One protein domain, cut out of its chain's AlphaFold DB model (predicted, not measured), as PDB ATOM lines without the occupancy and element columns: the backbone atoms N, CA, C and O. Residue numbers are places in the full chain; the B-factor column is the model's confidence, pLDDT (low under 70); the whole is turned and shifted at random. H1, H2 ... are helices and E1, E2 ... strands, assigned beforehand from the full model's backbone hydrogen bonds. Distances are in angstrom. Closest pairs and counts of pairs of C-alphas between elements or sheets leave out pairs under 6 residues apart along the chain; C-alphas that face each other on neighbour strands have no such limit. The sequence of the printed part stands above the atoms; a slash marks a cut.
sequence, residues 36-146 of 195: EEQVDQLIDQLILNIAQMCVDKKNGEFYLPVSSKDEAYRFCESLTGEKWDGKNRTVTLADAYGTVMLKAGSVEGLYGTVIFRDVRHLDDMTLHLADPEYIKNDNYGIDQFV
ATOM      1  N   GLU A  36     -14.503  54.962 -43.497       89.44
ATOM      2  CA  GLU A  36     -14.174  55.402 -42.137       89.44
ATOM      3  C   GLU A  36     -13.770  54.226 -41.235       89.44
ATOM      4  O   GLU A  36     -12.730  54.285 -40.581       89.44
ATOM      5  N   GLU A  37     -14.528  53.127 -41.243       90.94
ATOM      6  CA  GLU A  37     -14.205  51.931 -40.452       90.94
ATOM      7  C   GLU A  37     -12.907  51.261 -40.906       90.94
ATOM      8  O   GLU A  37     -12.199  50.669 -40.087       90.94
ATOM      9  N   GLN A  38     -12.595  51.308 -42.204       92.44
ATOM     10  CA  GLN A  38     -11.327  50.798 -42.731       92.44
ATOM     11  C   GLN A  38     -10.143  51.640 -42.238       92.44
ATOM     12  O   GLN A  38      -9.152  51.079 -41.771       92.44
ATOM     13  N   VAL A  39     -10.258  52.971 -42.289       90.88
ATOM     14  CA  VAL A  39      -9.218  53.891 -41.804       90.88
ATOM     15  C   VAL A  39      -9.009  53.772 -40.298       90.88
ATOM     16  O   VAL A  39      -7.862  53.673 -39.864       90.88
ATOM     17  N   ASP A  40     -10.081  53.738 -39.504       88.19
ATOM     18  CA  ASP A  40      -9.974  53.617 -38.045       88.19
ATOM     19  C   ASP A  40      -9.212  52.328 -37.661       88.19
ATOM     20  O   ASP A  40      -8.264  52.388 -36.875       88.19
ATOM     21  N   GLN A  41      -9.529  51.182 -38.286       89.19
ATOM     22  CA  GLN A  41      -8.783  49.935 -38.057       89.19
ATOM     23  C   GLN A  41      -7.319  50.035 -38.488       89.19
ATOM     24  O   GLN A  41      -6.434  49.542 -37.788       89.19
ATOM     25  N   LEU A  42      -7.056  50.608 -39.660       92.00
ATOM     26  CA  LEU A  42      -5.700  50.747 -40.179       92.00
ATOM     27  C   LEU A  42      -4.836  51.552 -39.201       92.00
ATOM     28  O   LEU A  42      -3.739  51.118 -38.845       92.00
ATOM     29  N   ILE A  43      -5.344  52.689 -38.721       86.25
ATOM     30  CA  ILE A  43      -4.644  53.538 -37.750       86.25
ATOM     31  C   ILE A  43      -4.479  52.802 -36.411       86.25
ATOM     32  O   ILE A  43      -3.392  52.853 -35.831       86.25
ATOM     33  N   ASP A  44      -5.486  52.047 -35.951       85.31
ATOM     34  CA  ASP A  44      -5.375  51.194 -34.759       85.31
ATOM     35  C   ASP A  44      -4.204  50.211 -34.866       85.31
ATOM     36  O   ASP A  44      -3.381  50.124 -33.951       85.31
ATOM     37  N   GLN A  45      -4.076  49.505 -35.992       88.88
ATOM     38  CA  GLN A  45      -2.982  48.556 -36.204       88.88
ATOM     39  C   GLN A  45      -1.612  49.241 -36.221       88.88
ATOM     40  O   GLN A  45      -0.661  48.708 -35.642       88.88
ATOM     41  N   LEU A  46      -1.498  50.430 -36.818       86.56
ATOM     42  CA  LEU A  46      -0.254  51.204 -36.796       86.56
ATOM     43  C   LEU A  46       0.125  51.621 -35.371       86.56
ATOM     44  O   LEU A  46       1.262  51.426 -34.946       86.56
ATOM     45  N   ILE A  47      -0.823  52.145 -34.596       78.81
ATOM     46  CA  ILE A  47      -0.556  52.621 -33.233       78.81
ATOM     47  C   ILE A  47      -0.249  51.470 -32.276       78.81
ATOM     48  O   ILE A  47       0.617  51.622 -31.413       78.81
ATOM     49  N   LEU A  48      -0.902  50.315 -32.429       83.56
ATOM     50  CA  LEU A  48      -0.577  49.114 -31.654       83.56
ATOM     51  C   LEU A  48       0.876  48.672 -31.861       83.56
ATOM     52  O   LEU A  48       1.502  48.168 -30.928       83.56
ATOM     53  N   ASN A  49       1.426  48.904 -33.053       84.62
ATOM     54  CA  ASN A  49       2.777  48.482 -33.414       84.62
ATOM     55  C   ASN A  49       3.821  49.599 -33.312       84.62
ATOM     56  O   ASN A  49       5.016  49.325 -33.410       84.62
ATOM     57  N   ILE A  50       3.420  50.840 -33.021       78.62
ATOM     58  CA  ILE A  50       4.338  51.985 -33.049       78.62
ATOM     59  C   ILE A  50       5.473  51.904 -32.030       78.62
ATOM     60  O   ILE A  50       6.538  52.473 -32.245       78.62
ATOM     61  N   ALA A  51       5.267  51.171 -30.932       72.75
ATOM     62  CA  ALA A  51       6.301  50.924 -29.930       72.75
ATOM     63  C   ALA A  51       7.483  50.103 -30.473       72.75
ATOM     64  O   ALA A  51       8.589  50.188 -29.947       72.75
ATOM     65  N   GLN A  52       7.232  49.305 -31.511       81.38
ATOM     66  CA  GLN A  52       8.217  48.459 -32.176       81.38
ATOM     67  C   GLN A  52       8.742  49.106 -33.459       81.38
ATOM     68  O   GLN A  52       9.775  48.691 -33.975       81.38
ATOM     69  N   MET A  53       8.033  50.114 -33.972       84.44
ATOM     70  CA  MET A  53       8.422  50.815 -35.179       84.44
ATOM     71  C   MET A  53       9.671  51.665 -34.958       84.44
ATOM     72  O   MET A  53       9.922  52.263 -33.912       84.44
ATOM     73  N   CYS A  54      10.418  51.753 -36.037       80.50
ATOM     74  CA  CYS A  54      11.681  52.426 -36.187       80.50
ATOM     75  C   CYS A  54      11.542  53.435 -37.329       80.50
ATOM     76  O   CYS A  54      10.763  53.216 -38.252       80.50
ATOM     77  N   VAL A  55      12.285  54.538 -37.291       79.38
ATOM     78  CA  VAL A  55      12.327  55.501 -38.401       79.38
ATOM     79  C   VAL A  55      13.770  55.734 -38.808       79.38
ATOM     80  O   VAL A  55      14.634  55.920 -37.947       79.38
ATOM     81  N   ASP A  56      14.020  55.715 -40.110       76.94
ATOM     82  CA  ASP A  56      15.274  56.174 -40.683       76.94
ATOM     83  C   ASP A  56      15.258  57.704 -40.759       76.94
ATOM     84  O   ASP A  56      14.514  58.303 -41.538       76.94
ATOM     85  N   LYS A  57      16.097  58.354 -39.947       67.88
ATOM     86  CA  LYS A  57      16.202  59.819 -39.919       67.88
ATOM     87  C   LYS A  57      16.643  60.438 -41.244       67.88
ATOM     88  O   LYS A  57      16.384  61.625 -41.433       67.88
ATOM     89  N   LYS A  58      17.343  59.704 -42.118       72.75
ATOM     90  CA  LYS A  58      17.836  60.247 -43.393       72.75
ATOM     91  C   LYS A  58      16.693  60.445 -44.387       72.75
ATOM     92  O   LYS A  58      16.634  61.486 -45.037       72.75
ATOM     93  N   ASN A  59      15.774  59.482 -44.452       75.06
ATOM     94  CA  ASN A  59      14.745  59.415 -45.497       75.06
ATOM     95  C   ASN A  59      13.343  59.727 -44.947       75.06
ATOM     96  O   ASN A  59      12.435  60.022 -45.719       75.06
ATOM     97  N   GLY A  60      13.153  59.633 -43.626       77.12
ATOM     98  CA  GLY A  60      11.841  59.697 -42.976       77.12
ATOM     99  C   GLY A  60      11.002  58.426 -43.154       77.12
ATOM    100  O   GLY A  60       9.803  58.449 -42.894       77.12
ATOM    101  N   GLU A  61      11.607  57.326 -43.612       85.06
ATOM    102  CA  GLU A  61      10.914  56.059 -43.855       85.06
ATOM    103  C   GLU A  61      10.809  55.226 -42.577       85.06
ATOM    104  O   GLU A  61      11.733  55.173 -41.759       85.06
ATOM    105  N   PHE A  62       9.672  54.556 -42.410       87.62
ATOM    106  CA  PHE A  62       9.385  53.749 -41.237       87.62
ATOM    107  C   PHE A  62       9.731  52.284 -41.478       87.62
ATOM    108  O   PHE A  62       9.581  51.758 -42.577       87.62
ATOM    109  N   TYR A  63      10.133  51.602 -40.415       89.56
ATOM    110  CA  TYR A  63      10.460  50.185 -40.397       89.56
ATOM    111  C   TYR A  63       9.715  49.524 -39.242       89.56
ATOM    112  O   TYR A  63       9.718  50.039 -38.126       89.56
ATOM    113  N   LEU A  64       9.102  48.373 -39.491       91.50
ATOM    114  CA  LEU A  64       8.561  47.495 -38.465       91.50
ATOM    115  C   LEU A  64       9.365  46.184 -38.489       91.50
ATOM    116  O   LEU A  64       9.289  45.454 -39.486       91.50
ATOM    117  N   PRO A  65      10.150  45.886 -37.435       90.94
ATOM    118  CA  PRO A  65      10.808  44.597 -37.299       90.94
ATOM    119  C   PRO A  65       9.762  43.488 -37.176       90.94
ATOM    120  O   PRO A  65       8.890  43.542 -36.313       90.94
ATOM    121  N   VAL A  66       9.874  42.470 -38.021       93.94
ATOM    122  CA  VAL A  66       9.009  41.282 -38.028       93.94
ATOM    123  C   VAL A  66       9.870  40.028 -38.134       93.94
ATOM    124  O   VAL A  66      10.905  40.018 -38.797       93.94
ATOM    125  N   SER A  67       9.454  38.952 -37.477       92.44
ATOM    126  CA  SER A  67      10.235  37.714 -37.363       92.44
ATOM    127  C   SER A  67      10.200  36.835 -38.613       92.44
ATOM    128  O   SER A  67      10.968  35.883 -38.723       92.44
ATOM    129  N   SER A  68       9.270  37.096 -39.537       94.31
ATOM    130  CA  SER A  68       9.093  36.279 -40.735       94.31
ATOM    131  C   SER A  68       8.272  36.980 -41.811       94.31
ATOM    132  O   SER A  68       7.498  37.905 -41.553       94.31
ATOM    133  N   LYS A  69       8.366  36.439 -43.027       94.31
ATOM    134  CA  LYS A  69       7.500  36.791 -44.153       94.31
ATOM    135  C   LYS A  69       6.011  36.587 -43.844       94.31
ATOM    136  O   LYS A  69       5.200  37.445 -44.171       94.31
ATOM    137  N   ASP A  70       5.656  35.498 -43.168       95.00
ATOM    138  CA  ASP A  70       4.260  35.201 -42.821       95.00
ATOM    139  C   ASP A  70       3.697  36.178 -41.781       95.00
ATOM    140  O   ASP A  70       2.506  36.486 -41.777       95.00
ATOM    141  N   GLU A  71       4.534  36.678 -40.871       95.38
ATOM    142  CA  GLU A  71       4.150  37.758 -39.959       95.38
ATOM    143  C   GLU A  71       3.972  39.085 -40.700       95.38
ATOM    144  O   GLU A  71       2.952  39.747 -40.508       95.38
ATOM    145  N   ALA A  72       4.894  39.429 -41.606       96.00
ATOM    146  CA  ALA A  72       4.757  40.607 -42.463       96.00
ATOM    147  C   ALA A  72       3.430  40.580 -43.234       96.00
ATOM    148  O   ALA A  72       2.729  41.586 -43.321       96.00
ATOM    149  N   TYR A  73       3.062  39.413 -43.766       95.50
ATOM    150  CA  TYR A  73       1.856  39.276 -44.571       95.50
ATOM    151  C   TYR A  73       0.619  39.426 -43.697       95.50
ATOM    152  O   TYR A  73      -0.221  40.260 -44.007       95.50
ATOM    153  N   ARG A  74       0.557  38.742 -42.548       95.44
ATOM    154  CA  ARG A  74      -0.541  38.906 -41.581       95.44
ATOM    155  C   ARG A  74      -0.713  40.348 -41.105       95.44
ATOM    156  O   ARG A  74      -1.842  40.782 -40.900       95.44
ATOM    157  N   PHE A  75       0.375  41.099 -40.959       95.75
ATOM    158  CA  PHE A  75       0.298  42.524 -40.653       95.75
ATOM    159  C   PHE A  75      -0.295  43.340 -41.819       95.75
ATOM    160  O   PHE A  75      -1.193  44.150 -41.609       95.75
ATOM    161  N   CYS A  76       0.111  43.093 -43.069       96.06
ATOM    162  CA  CYS A  76      -0.535  43.714 -44.237       96.06
ATOM    163  C   CYS A  76      -2.035  43.372 -44.336       96.06
ATOM    164  O   CYS A  76      -2.852  44.222 -44.696       96.06
ATOM    165  N   GLU A  77      -2.404  42.134 -44.001       95.06
ATOM    166  CA  GLU A  77      -3.798  41.687 -43.960       95.06
ATOM    167  C   GLU A  77      -4.578  42.399 -42.848       95.06
ATOM    168  O   GLU A  77      -5.720  42.798 -43.065       95.06
ATOM    169  N   SER A  78      -3.970  42.638 -41.680       94.12
ATOM    170  CA  SER A  78      -4.621  43.385 -40.599       94.12
ATOM    171  C   SER A  78      -4.821  44.865 -40.938       94.12
ATOM    172  O   SER A  78      -5.802  45.456 -40.488       94.12
ATOM    173  N   LEU A  79      -3.952  45.458 -41.764       93.69
ATOM    174  CA  LEU A  79      -4.103  46.836 -42.246       93.69
ATOM    175  C   LEU A  79      -5.208  46.982 -43.296       93.69
ATOM    176  O   LEU A  79      -5.953  47.956 -43.272       93.69
ATOM    177  N   THR A  80      -5.292  46.041 -44.237       92.06
ATOM    178  CA  THR A  80      -6.175  46.160 -45.412       92.06
ATOM    179  C   THR A  80      -7.505  45.426 -45.253       92.06
ATOM    180  O   THR A  80      -8.459  45.721 -45.966       92.06
ATOM    181  N   GLY A  81      -7.583  44.467 -44.326       90.19
ATOM    182  CA  GLY A  81      -8.706  43.539 -44.202       90.19
ATOM    183  C   GLY A  81      -8.736  42.461 -45.290       90.19
ATOM    184  O   GLY A  81      -9.696  41.695 -45.357       90.19
ATOM    185  N   GLU A  82      -7.708  42.380 -46.135       88.94
ATOM    186  CA  GLU A  82      -7.660  41.483 -47.283       88.94
ATOM    187  C   GLU A  82      -6.423  40.595 -47.261       88.94
ATOM    188  O   GLU A  82      -5.338  41.049 -46.909       88.94
ATOM    189  N   LYS A  83      -6.569  39.344 -47.719       92.31
ATOM    190  CA  LYS A  83      -5.431  38.431 -47.869       92.31
ATOM    191  C   LYS A  83      -4.396  38.972 -48.850       92.31
ATOM    192  O   LYS A  83      -4.750  39.496 -49.912       92.31
ATOM    193  N   TRP A  84      -3.121  38.755 -48.537       93.69
ATOM    194  CA  TRP A  84      -2.019  39.160 -49.403       93.69
ATOM    195  C   TRP A  84      -1.175  37.964 -49.844       93.69
ATOM    196  O   TRP A  84      -0.616  37.232 -49.033       93.69
ATOM    197  N   ASP A  85      -1.055  37.772 -51.159       92.25
ATOM    198  CA  ASP A  85      -0.272  36.685 -51.761       92.25
ATOM    199  C   ASP A  85       1.210  37.043 -51.957       92.25
ATOM    200  O   ASP A  85       1.982  36.264 -52.522       92.25
ATOM    201  N   GLY A  86       1.620  38.230 -51.504       91.38
ATOM    202  CA  GLY A  86       2.984  38.699 -51.652       91.38
ATOM    203  C   GLY A  86       3.320  39.327 -52.991       91.38
ATOM    204  O   GLY A  86       4.500  39.540 -53.253       91.38
ATOM    205  N   LYS A  87       2.340  39.590 -53.857       95.00
ATOM    206  CA  LYS A  87       2.555  40.345 -55.096       95.00
ATOM    207  C   LYS A  87       2.236  41.815 -54.900       95.00
ATOM    208  O   LYS A  87       1.437  42.186 -54.045       95.00
ATOM    209  N   ASN A  88       2.829  42.658 -55.738       97.00
ATOM    210  CA  ASN A  88       2.508  44.078 -55.732       97.00
ATOM    211  C   ASN A  88       1.007  44.277 -55.969       97.00
ATOM    212  O   ASN A  88       0.456  43.763 -56.944       97.00
ATOM    213  N   ARG A  89       0.361  45.019 -55.076       95.56
ATOM    214  CA  ARG A  89      -1.079  45.242 -55.086       95.56
ATOM    215  C   ARG A  89      -1.406  46.630 -54.556       95.56
ATOM    216  O   ARG A  89      -0.762  47.121 -53.638       95.56
ATOM    217  N   THR A  90      -2.461  47.218 -55.099       96.81
ATOM    218  CA  THR A  90      -3.069  48.444 -54.586       96.81
ATOM    219  C   THR A  90      -4.433  48.111 -53.991       96.81
ATOM    220  O   THR A  90      -5.229  47.426 -54.636       96.81
ATOM    221  N   VAL A  91      -4.692  48.572 -52.769       95.00
ATOM    222  CA  VAL A  91      -5.982  48.486 -52.076       95.00
ATOM    223  C   VAL A  91      -6.539  49.899 -51.949       95.00
ATOM    224  O   VAL A  91      -5.940  50.751 -51.293       95.00
ATOM    225  N   THR A  92      -7.667  50.157 -52.604       95.50
ATOM    226  CA  THR A  92      -8.379  51.434 -52.506       95.50
ATOM    227  C   THR A  92      -9.406  51.337 -51.388       95.50
ATOM    228  O   THR A  92     -10.258  50.448 -51.419       95.50
ATOM    229  N   LEU A  93      -9.327  52.239 -50.412       93.88
ATOM    230  CA  LEU A  93     -10.305  52.314 -49.330       93.88
ATOM    231  C   LEU A  93     -11.636  52.846 -49.876       93.88
ATOM    232  O   LEU A  93     -11.661  53.670 -50.799       93.88
ATOM    233  N   ALA A  94     -12.745  52.373 -49.310       92.62
ATOM    234  CA  ALA A  94     -14.083  52.802 -49.694       92.62
ATOM    235  C   ALA A  94     -14.266  54.320 -49.506       92.62
ATOM    236  O   ALA A  94     -13.478  54.993 -48.840       92.62
ATOM    237  N   ASP A  95     -15.297  54.880 -50.141       93.56
ATOM    238  CA  ASP A  95     -15.698  56.286 -49.981       93.56
ATOM    239  C   ASP A  95     -14.599  57.321 -50.309       93.56
ATOM    240  O   ASP A  95     -14.648  58.463 -49.848       93.56
ATOM    241  N   ALA A  96     -13.603  56.928 -51.113       92.25
ATOM    242  CA  ALA A  96     -12.411  57.719 -51.430       92.25
ATOM    243  C   ALA A  96     -11.573  58.105 -50.190       92.25
ATOM    244  O   ALA A  96     -11.025  59.205 -50.117       92.25
ATOM    245  N   TYR A  97     -11.447  57.191 -49.223       93.38
ATOM    246  CA  TYR A  97     -10.676  57.407 -47.988       93.38
ATOM    247  C   TYR A  97      -9.168  57.187 -48.135       93.38
ATOM    248  O   TYR A  97      -8.450  57.261 -47.141       93.38
ATOM    249  N   GLY A  98      -8.689  56.943 -49.355       95.94
ATOM    250  CA  GLY A  98      -7.272  56.840 -49.683       95.94
ATOM    251  C   GLY A  98      -6.884  55.475 -50.224       95.94
ATOM    252  O   GLY A  98      -7.725  54.652 -50.590       95.94
ATOM    253  N   THR A  99      -5.576  55.253 -50.314       96.94
ATOM    254  CA  THR A  99      -5.008  54.074 -50.962       96.94
ATOM    255  C   THR A  99      -3.857  53.496 -50.146       96.94
ATOM    256  O   THR A  99      -2.982  54.224 -49.678       96.94
ATOM    257  N   VAL A 100      -3.822  52.170 -50.035       97.50
ATOM    258  CA  VAL A 100      -2.722  51.407 -49.439       97.50
ATOM    259  C   VAL A 100      -2.080  50.552 -50.526       97.50
ATOM    260  O   VAL A 100      -2.724  49.691 -51.122       97.50
ATOM    261  N   MET A 101      -0.804  50.783 -50.813       98.19
ATOM    262  CA  MET A 101      -0.047  49.992 -51.782       98.19
ATOM    263  C   MET A 101       0.847  48.999 -51.047       98.19
ATOM    264  O   MET A 101       1.709  49.396 -50.267       98.19
ATOM    265  N   LEU A 102       0.669  47.715 -51.335       97.75
ATOM    266  CA  LEU A 102       1.497  46.623 -50.845       97.75
ATOM    267  C   LEU A 102       2.511  46.251 -51.924       97.75
ATOM    268  O   LEU A 102       2.143  45.971 -53.067       97.75
ATOM    269  N   LYS A 103       3.793  46.238 -51.575       97.50
ATOM    270  CA  LYS A 103       4.886  45.825 -52.456       97.50
ATOM    271  C   LYS A 103       5.631  44.652 -51.846       97.50
ATOM    272  O   LYS A 103       5.943  44.654 -50.656       97.50
ATOM    273  N   ALA A 104       5.919  43.664 -52.682       94.88
ATOM    274  CA  ALA A 104       6.736  42.523 -52.310       94.88
ATOM    275  C   ALA A 104       8.151  42.983 -51.941       94.88
ATOM    276  O   ALA A 104       8.698  43.887 -52.579       94.88
ATOM    277  N   GLY A 105       8.756  42.339 -50.947       90.56
ATOM    278  CA  GLY A 105      10.176  42.502 -50.677       90.56
ATOM    279  C   GLY A 105      11.032  42.082 -51.873       90.56
ATOM    280  O   GLY A 105      10.807  41.023 -52.459       90.56
ATOM    281  N   SER A 106      12.000  42.917 -52.251       84.06
ATOM    282  CA  SER A 106      12.884  42.675 -53.403       84.06
ATOM    283  C   SER A 106      14.302  42.248 -53.021       84.06
ATOM    284  O   SER A 106      15.110  41.977 -53.905       84.06
ATOM    285  N   VAL A 107      14.623  42.226 -51.727       88.81
ATOM    286  CA  VAL A 107      15.949  41.894 -51.190       88.81
ATOM    287  C   VAL A 107      15.807  40.994 -49.967       88.81
ATOM    288  O   VAL A 107      14.765  40.995 -49.309       88.81
ATOM    289  N   GLU A 108      16.843  40.211 -49.672       89.69
ATOM    290  CA  GLU A 108      16.866  39.343 -48.492       89.69
ATOM    291  C   GLU A 108      16.666  40.161 -47.212       89.69
ATOM    292  O   GLU A 108      17.231  41.242 -47.069       89.69
ATOM    293  N   GLY A 109      15.829  39.661 -46.301       90.38
ATOM    294  CA  GLY A 109      15.506  40.331 -45.043       90.38
ATOM    295  C   GLY A 109      14.473  41.461 -45.144       90.38
ATOM    296  O   GLY A 109      13.924  41.845 -44.120       90.38
ATOM    297  N   LEU A 110      14.120  41.949 -46.340       93.44
ATOM    298  CA  LEU A 110      12.955  42.817 -46.542       93.44
ATOM    299  C   LEU A 110      11.784  41.954 -47.015       93.44
ATOM    300  O   LEU A 110      11.813  41.422 -48.120       93.44
ATOM    301  N   TYR A 111      10.738  41.816 -46.205       95.81
ATOM    302  CA  TYR A 111       9.598  40.956 -46.532       95.81
ATOM    303  C   TYR A 111       8.495  41.691 -47.300       95.81
ATOM    304  O   TYR A 111       7.800  41.082 -48.116       95.81
ATOM    305  N   GLY A 112       8.351  43.000 -47.088       95.81
ATOM    306  CA  GLY A 112       7.358  43.810 -47.785       95.81
ATOM    307  C   GLY A 112       7.513  45.304 -47.539       95.81
ATOM    308  O   GLY A 112       8.272  45.746 -46.678       95.81
ATOM    309  N   THR A 113       6.795  46.101 -48.320       96.56
ATOM    310  CA  THR A 113       6.687  47.553 -48.135       96.56
ATOM    311  C   THR A 113       5.237  47.978 -48.302       96.56
ATOM    312  O   THR A 113       4.584  47.596 -49.272       96.56
ATOM    313  N   VAL A 114       4.747  48.777 -47.362       97.25
ATOM    314  CA  VAL A 114       3.405  49.352 -47.341       97.25
ATOM    315  C   VAL A 114       3.530  50.853 -47.559       97.25
ATOM    316  O   VAL A 114       4.291  51.518 -46.865       97.25
ATOM    317  N   ILE A 115       2.803  51.392 -48.531       96.50
ATOM    318  CA  ILE A 115       2.798  52.826 -48.828       96.50
ATOM    319  C   ILE A 115       1.373  53.334 -48.660       96.50
ATOM    320  O   ILE A 115       0.463  52.871 -49.352       96.50
ATOM    321  N   PHE A 116       1.197  54.289 -47.755       95.38
ATOM    322  CA  PHE A 116      -0.071  54.953 -47.484       95.38
ATOM    323  C   PHE A 116      -0.114  56.251 -48.283       95.38
ATOM    324  O   PHE A 116       0.822  57.048 -48.203       95.38
ATOM    325  N   ARG A 117      -1.170  56.435 -49.080       95.81
ATOM    326  CA  ARG A 117      -1.359  57.630 -49.900       95.81
ATOM    327  C   ARG A 117      -2.768  58.177 -49.778       95.81
ATOM    328  O   ARG A 117      -3.731  57.438 -49.999       95.81
ATOM    329  N   ASP A 118      -2.861  59.464 -49.461       94.06
ATOM    330  CA  ASP A 118      -4.109  60.212 -49.306       94.06
ATOM    331  C   ASP A 118      -5.088  59.520 -48.339       94.06
ATOM    332  O   ASP A 118      -6.309  59.620 -48.484       94.06
ATOM    333  N   VAL A 119      -4.556  58.775 -47.362       92.81
ATOM    334  CA  VAL A 119      -5.367  58.082 -46.361       92.81
ATOM    335  C   VAL A 119      -5.946  59.126 -45.416       92.81
ATOM    336  O   VAL A 119      -5.224  59.905 -44.799       92.81
ATOM    337  N   ARG A 120      -7.275  59.183 -45.303       87.00
ATOM    338  CA  ARG A 120      -7.940  60.152 -44.421       87.00
ATOM    339  C   ARG A 120      -7.372  60.055 -43.005       87.00
ATOM    340  O   ARG A 120      -7.258  58.972 -42.450       87.00
ATOM    341  N   HIS A 121      -7.073  61.211 -42.414       83.81
ATOM    342  CA  HIS A 121      -6.557  61.330 -41.045       83.81
ATOM    343  C   HIS A 121      -5.166  60.728 -40.801       83.81
ATOM    344  O   HIS A 121      -4.784  60.603 -39.639       83.81
ATOM    345  N   LEU A 122      -4.426  60.391 -41.859       83.12
ATOM    346  CA  LEU A 122      -3.086  59.826 -41.797       83.12
ATOM    347  C   LEU A 122      -2.187  60.527 -42.819       83.12
ATOM    348  O   LEU A 122      -2.549  60.633 -43.988       83.12
ATOM    349  N   ASP A 123      -1.016  60.990 -42.395       85.31
ATOM    350  CA  ASP A 123      -0.038  61.534 -43.340       85.31
ATOM    351  C   ASP A 123       0.492  60.437 -44.279       85.31
ATOM    352  O   ASP A 123       0.632  59.271 -43.887       85.31
ATOM    353  N   ASP A 124       0.826  60.826 -45.511       89.31
ATOM    354  CA  ASP A 124       1.515  59.953 -46.463       89.31
ATOM    355  C   ASP A 124       2.797  59.404 -45.829       89.31
ATOM    356  O   ASP A 124       3.658  60.155 -45.362       89.31
ATOM    357  N   MET A 125       2.942  58.079 -45.831       89.12
ATOM    358  CA  MET A 125       4.125  57.431 -45.277       89.12
ATOM    359  C   MET A 125       4.443  56.109 -45.971       89.12
ATOM    360  O   MET A 125       3.576  55.456 -46.558       89.12
ATOM    361  N   THR A 126       5.698  55.690 -45.829       92.50
ATOM    362  CA  THR A 126       6.196  54.386 -46.271       92.50
ATOM    363  C   THR A 126       6.644  53.585 -45.055       92.50
ATOM    364  O   THR A 126       7.420  54.082 -44.238       92.50
ATOM    365  N   LEU A 127       6.160  52.349 -44.948       93.62
ATOM    366  CA  LEU A 127       6.486  51.396 -43.894       93.62
ATOM    367  C   LEU A 127       7.086  50.121 -44.492       93.62
ATOM    368  O   LEU A 127       6.429  49.394 -45.235       93.62
ATOM    369  N   HIS A 128       8.321  49.814 -44.125       94.19
ATOM    370  CA  HIS A 128       9.016  48.588 -44.495       94.19
ATOM    371  C   HIS A 128       8.828  47.513 -43.423       94.19
ATOM    372  O   HIS A 128       8.963  47.778 -42.231       94.19
ATOM    373  N   LEU A 129       8.541  46.285 -43.852       95.31
ATOM    374  CA  LEU A 129       8.408  45.109 -42.994       95.31
ATOM    375  C   LEU A 129       9.643  44.248 -43.202       95.31
ATOM    376  O   LEU A 129       9.802  43.651 -44.272       95.31
ATOM    377  N   ALA A 130      10.533  44.225 -42.219       93.25
ATOM    378  CA  ALA A 130      11.859  43.652 -42.390       93.25
ATOM    379  C   ALA A 130      12.305  42.840 -41.178       93.25
ATOM    380  O   ALA A 130      11.868  43.066 -40.050       93.25
ATOM    381  N   ASP A 131      13.207  41.904 -41.433       91.81
ATOM    382  CA  ASP A 131      13.910  41.158 -40.408       91.81
ATOM    383  C   ASP A 131      14.708  42.112 -39.494       91.81
ATOM    384  O   ASP A 131      15.321  43.070 -39.984       91.81
ATOM    385  N   PRO A 132      14.762  41.873 -38.173       88.00
ATOM    386  CA  PRO A 132      15.606  42.658 -37.280       88.00
ATOM    387  C   PRO A 132      17.078  42.734 -37.711       88.00
ATOM    388  O   PRO A 132      17.722  43.754 -37.470       88.00
ATOM    389  N   GLU A 133      17.636  41.687 -38.324       85.38
ATOM    390  CA  GLU A 133      19.009  41.689 -38.837       85.38
ATOM    391  C   GLU A 133      19.157  42.591 -40.061       85.38
ATOM    392  O   GLU A 133      20.137  43.327 -40.153       85.38
ATOM    393  N   TYR A 134      18.158  42.623 -40.946       86.81
ATOM    394  CA  TYR A 134      18.128  43.551 -42.080       86.81
ATOM    395  C   TYR A 134      18.217  45.007 -41.616       86.81
ATOM    396  O   TYR A 134      18.977  45.805 -42.160       86.81
ATOM    397  N   ILE A 135      17.451  45.327 -40.573       82.38
ATOM    398  CA  ILE A 135      17.375  46.658 -39.969       82.38
ATOM    399  C   ILE A 135      18.696  47.019 -39.262       82.38
ATOM    400  O   ILE A 135      19.127  48.167 -39.315       82.38
ATOM    401  N   LYS A 136      19.360  46.049 -38.614       77.06
ATOM    402  CA  LYS A 136      20.628  46.250 -37.882       77.06
ATOM    403  C   LYS A 136      21.865  46.322 -38.769       77.06
ATOM    404  O   LYS A 136      22.820  46.991 -38.391       77.06
ATOM    405  N   ASN A 137      21.874  45.624 -39.902       68.31
ATOM    406  CA  ASN A 137      23.038  45.513 -40.788       68.31
ATOM    407  C   ASN A 137      23.257  46.745 -41.677       68.31
ATOM    408  O   ASN A 137      24.036  46.686 -42.622       68.31
ATOM    409  N   ASP A 138      22.592  47.858 -41.367       62.94
ATOM    410  CA  ASP A 138      22.825  49.145 -42.011       62.94
ATOM    411  C   ASP A 138      22.556  49.137 -43.529       62.94
ATOM    412  O   ASP A 138      23.089  49.956 -44.275       62.94
ATOM    413  N   ASN A 139      21.671  48.245 -44.000       57.44
ATOM    414  CA  ASN A 139      21.322  48.081 -45.422       57.44
ATOM    415  C   ASN A 139      20.718  49.348 -46.076       57.44
ATOM    416  O   ASN A 139      20.534  49.379 -47.291       57.44
ATOM    417  N   TYR A 140      20.451  50.393 -45.286       56.34
ATOM    418  CA  TYR A 140      20.061  51.735 -45.728       56.34
ATOM    419  C   TYR A 140      20.864  52.872 -45.059       56.34
ATOM    420  O   TYR A 140      20.506  54.039 -45.191       56.34
ATOM    421  N   GLY A 141      21.962  52.582 -44.353       52.28
ATOM    422  CA  GLY A 141      22.679  53.599 -43.574       52.28
ATOM    423  C   GLY A 141      21.835  54.134 -42.412       52.28
ATOM    424  O   GLY A 141      21.822  55.346 -42.170       52.28
ATOM    425  N   ILE A 142      21.078  53.263 -41.744       60.19
ATOM    426  CA  ILE A 142      20.197  53.617 -40.637       60.19
ATOM    427  C   ILE A 142      21.040  53.820 -39.372       60.19
ATOM    428  O   ILE A 142      21.079  52.998 -38.459       60.19
ATOM    429  N   ASP A 143      21.700  54.973 -39.305       48.75
ATOM    430  CA  ASP A 143      22.635  55.299 -38.226       48.75
ATOM    431  C   ASP A 143      21.934  55.527 -36.873       48.75
ATOM    432  O   ASP A 143      22.581  55.498 -35.823       48.75
ATOM    433  N   GLN A 144      20.622  55.819 -36.864       54.47
ATOM    434  CA  GLN A 144      19.883  56.197 -35.651       54.47
ATOM    435  C   GLN A 144      18.381  55.897 -35.731       54.47
ATOM    436  O   GLN A 144      17.635  56.608 -36.403       54.47
ATOM    437  N   PHE A 145      17.913  54.951 -34.917       60.84
ATOM    438  CA  PHE A 145      16.491  54.792 -34.613       60.84
ATOM    439  C   PHE A 145      16.059  55.772 -33.518       60.84
ATOM    440  O   PHE A 145      16.732  55.905 -32.494       60.84
ATOM    441  N   VAL A 146      14.928  56.455 -33.710       60.94
ATOM    442  CA  VAL A 146      14.318  57.314 -32.682       60.94
ATOM    443  C   VAL A 146      12.922  56.865 -32.306       60.94
ATOM    444  O   VAL A 146      12.183  56.334 -33.129       60.94
TER     445      VAL A 146
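Overview. This is residues 36 to 146 of the 195 residues of an uncharacterized protein of Bacteroides thetaiotaomicron (UniProt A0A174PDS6). A twisted sheet of five strands has H2 lying along one of its faces, while H1 packs on residues 78 to 80 of H2 and only grazes the sheet. The short H3 lies on the opposite face, near the ends of E1 and E5. The printed part has 111 residues, with three named helices and five named strands in the order H1 E1 H2 E2 E3 E4 E5 H3. The sheet is mixed, in the order E1 E5 E4 E3 E2, and the class is mixed, helices and strands. The whole is compact, with a radius of gyration of the C-alphas of 13.4 A and spans of 41 by 28 by 20 A.

Arrangement. H1, residues 36 to 49, touches H2, residues 69 to 80, with the closest C-alphas those of Leu 42 and Leu 79, 4.7 A apart. Their lines stand at a tilt of 37 degrees, only just steep, opposite ways. E1, residues 62 to 65, is an edge strand and the parallel neighbour of E5, residues 125 to 130, with N 64 and O 128 at 2.8 A. Residues 54 to 55 pair antiparallel with 62 to 63 of E1. H2 and the sheet make two layers, a helix on one face of a sheet. H2 has a height of 8.4 A over the sheet and runs along the strands, at 1 degree to E4, residues 110 to 117, on the local plane. It lies over E4, and only just over E5, with 3 C-alphas. E2, residues 89 to 92, E3, residues 99 to 104, E4 and E5 form a meander, each strand the antiparallel neighbour of the one before, and its three successive pairs are hairpins. Within hydrogen-bond range are N 91 and O 100, 2.8 A, N 101 and O 115, 2.8 A, and N 127 and O 114, 2.8 A. H3, residues 132 to 136, lies on the face opposite to H2, at a height of 7.9 A, only just over none of the strands, with 2 C-alphas on E1 and 2 on E5. In H1, H2 and H3 every O i to N i+4 pair is within hydrogen-bond range.

Along the chain. H1 begins at C-alpha 36, (-14.174, 55.402, -42.137), and is 20.3 A long. H2 measures 16.6 A, E3 16.5 A, E4 20.9 A and E5 16.1 A. H3 ends at C-alpha 136, (20.628, 46.250, -37.882).

Size, cuts and confidence. The two C-alphas farthest apart, those of Asp 95 and Asn 137, are 41.2 A apart. The printed part has no cut. The link from H1 to E1 is long, with 12 residues. The mean pLDDT of the printed part is 87.2; residue 57 and residues 137 to 146 are under 70.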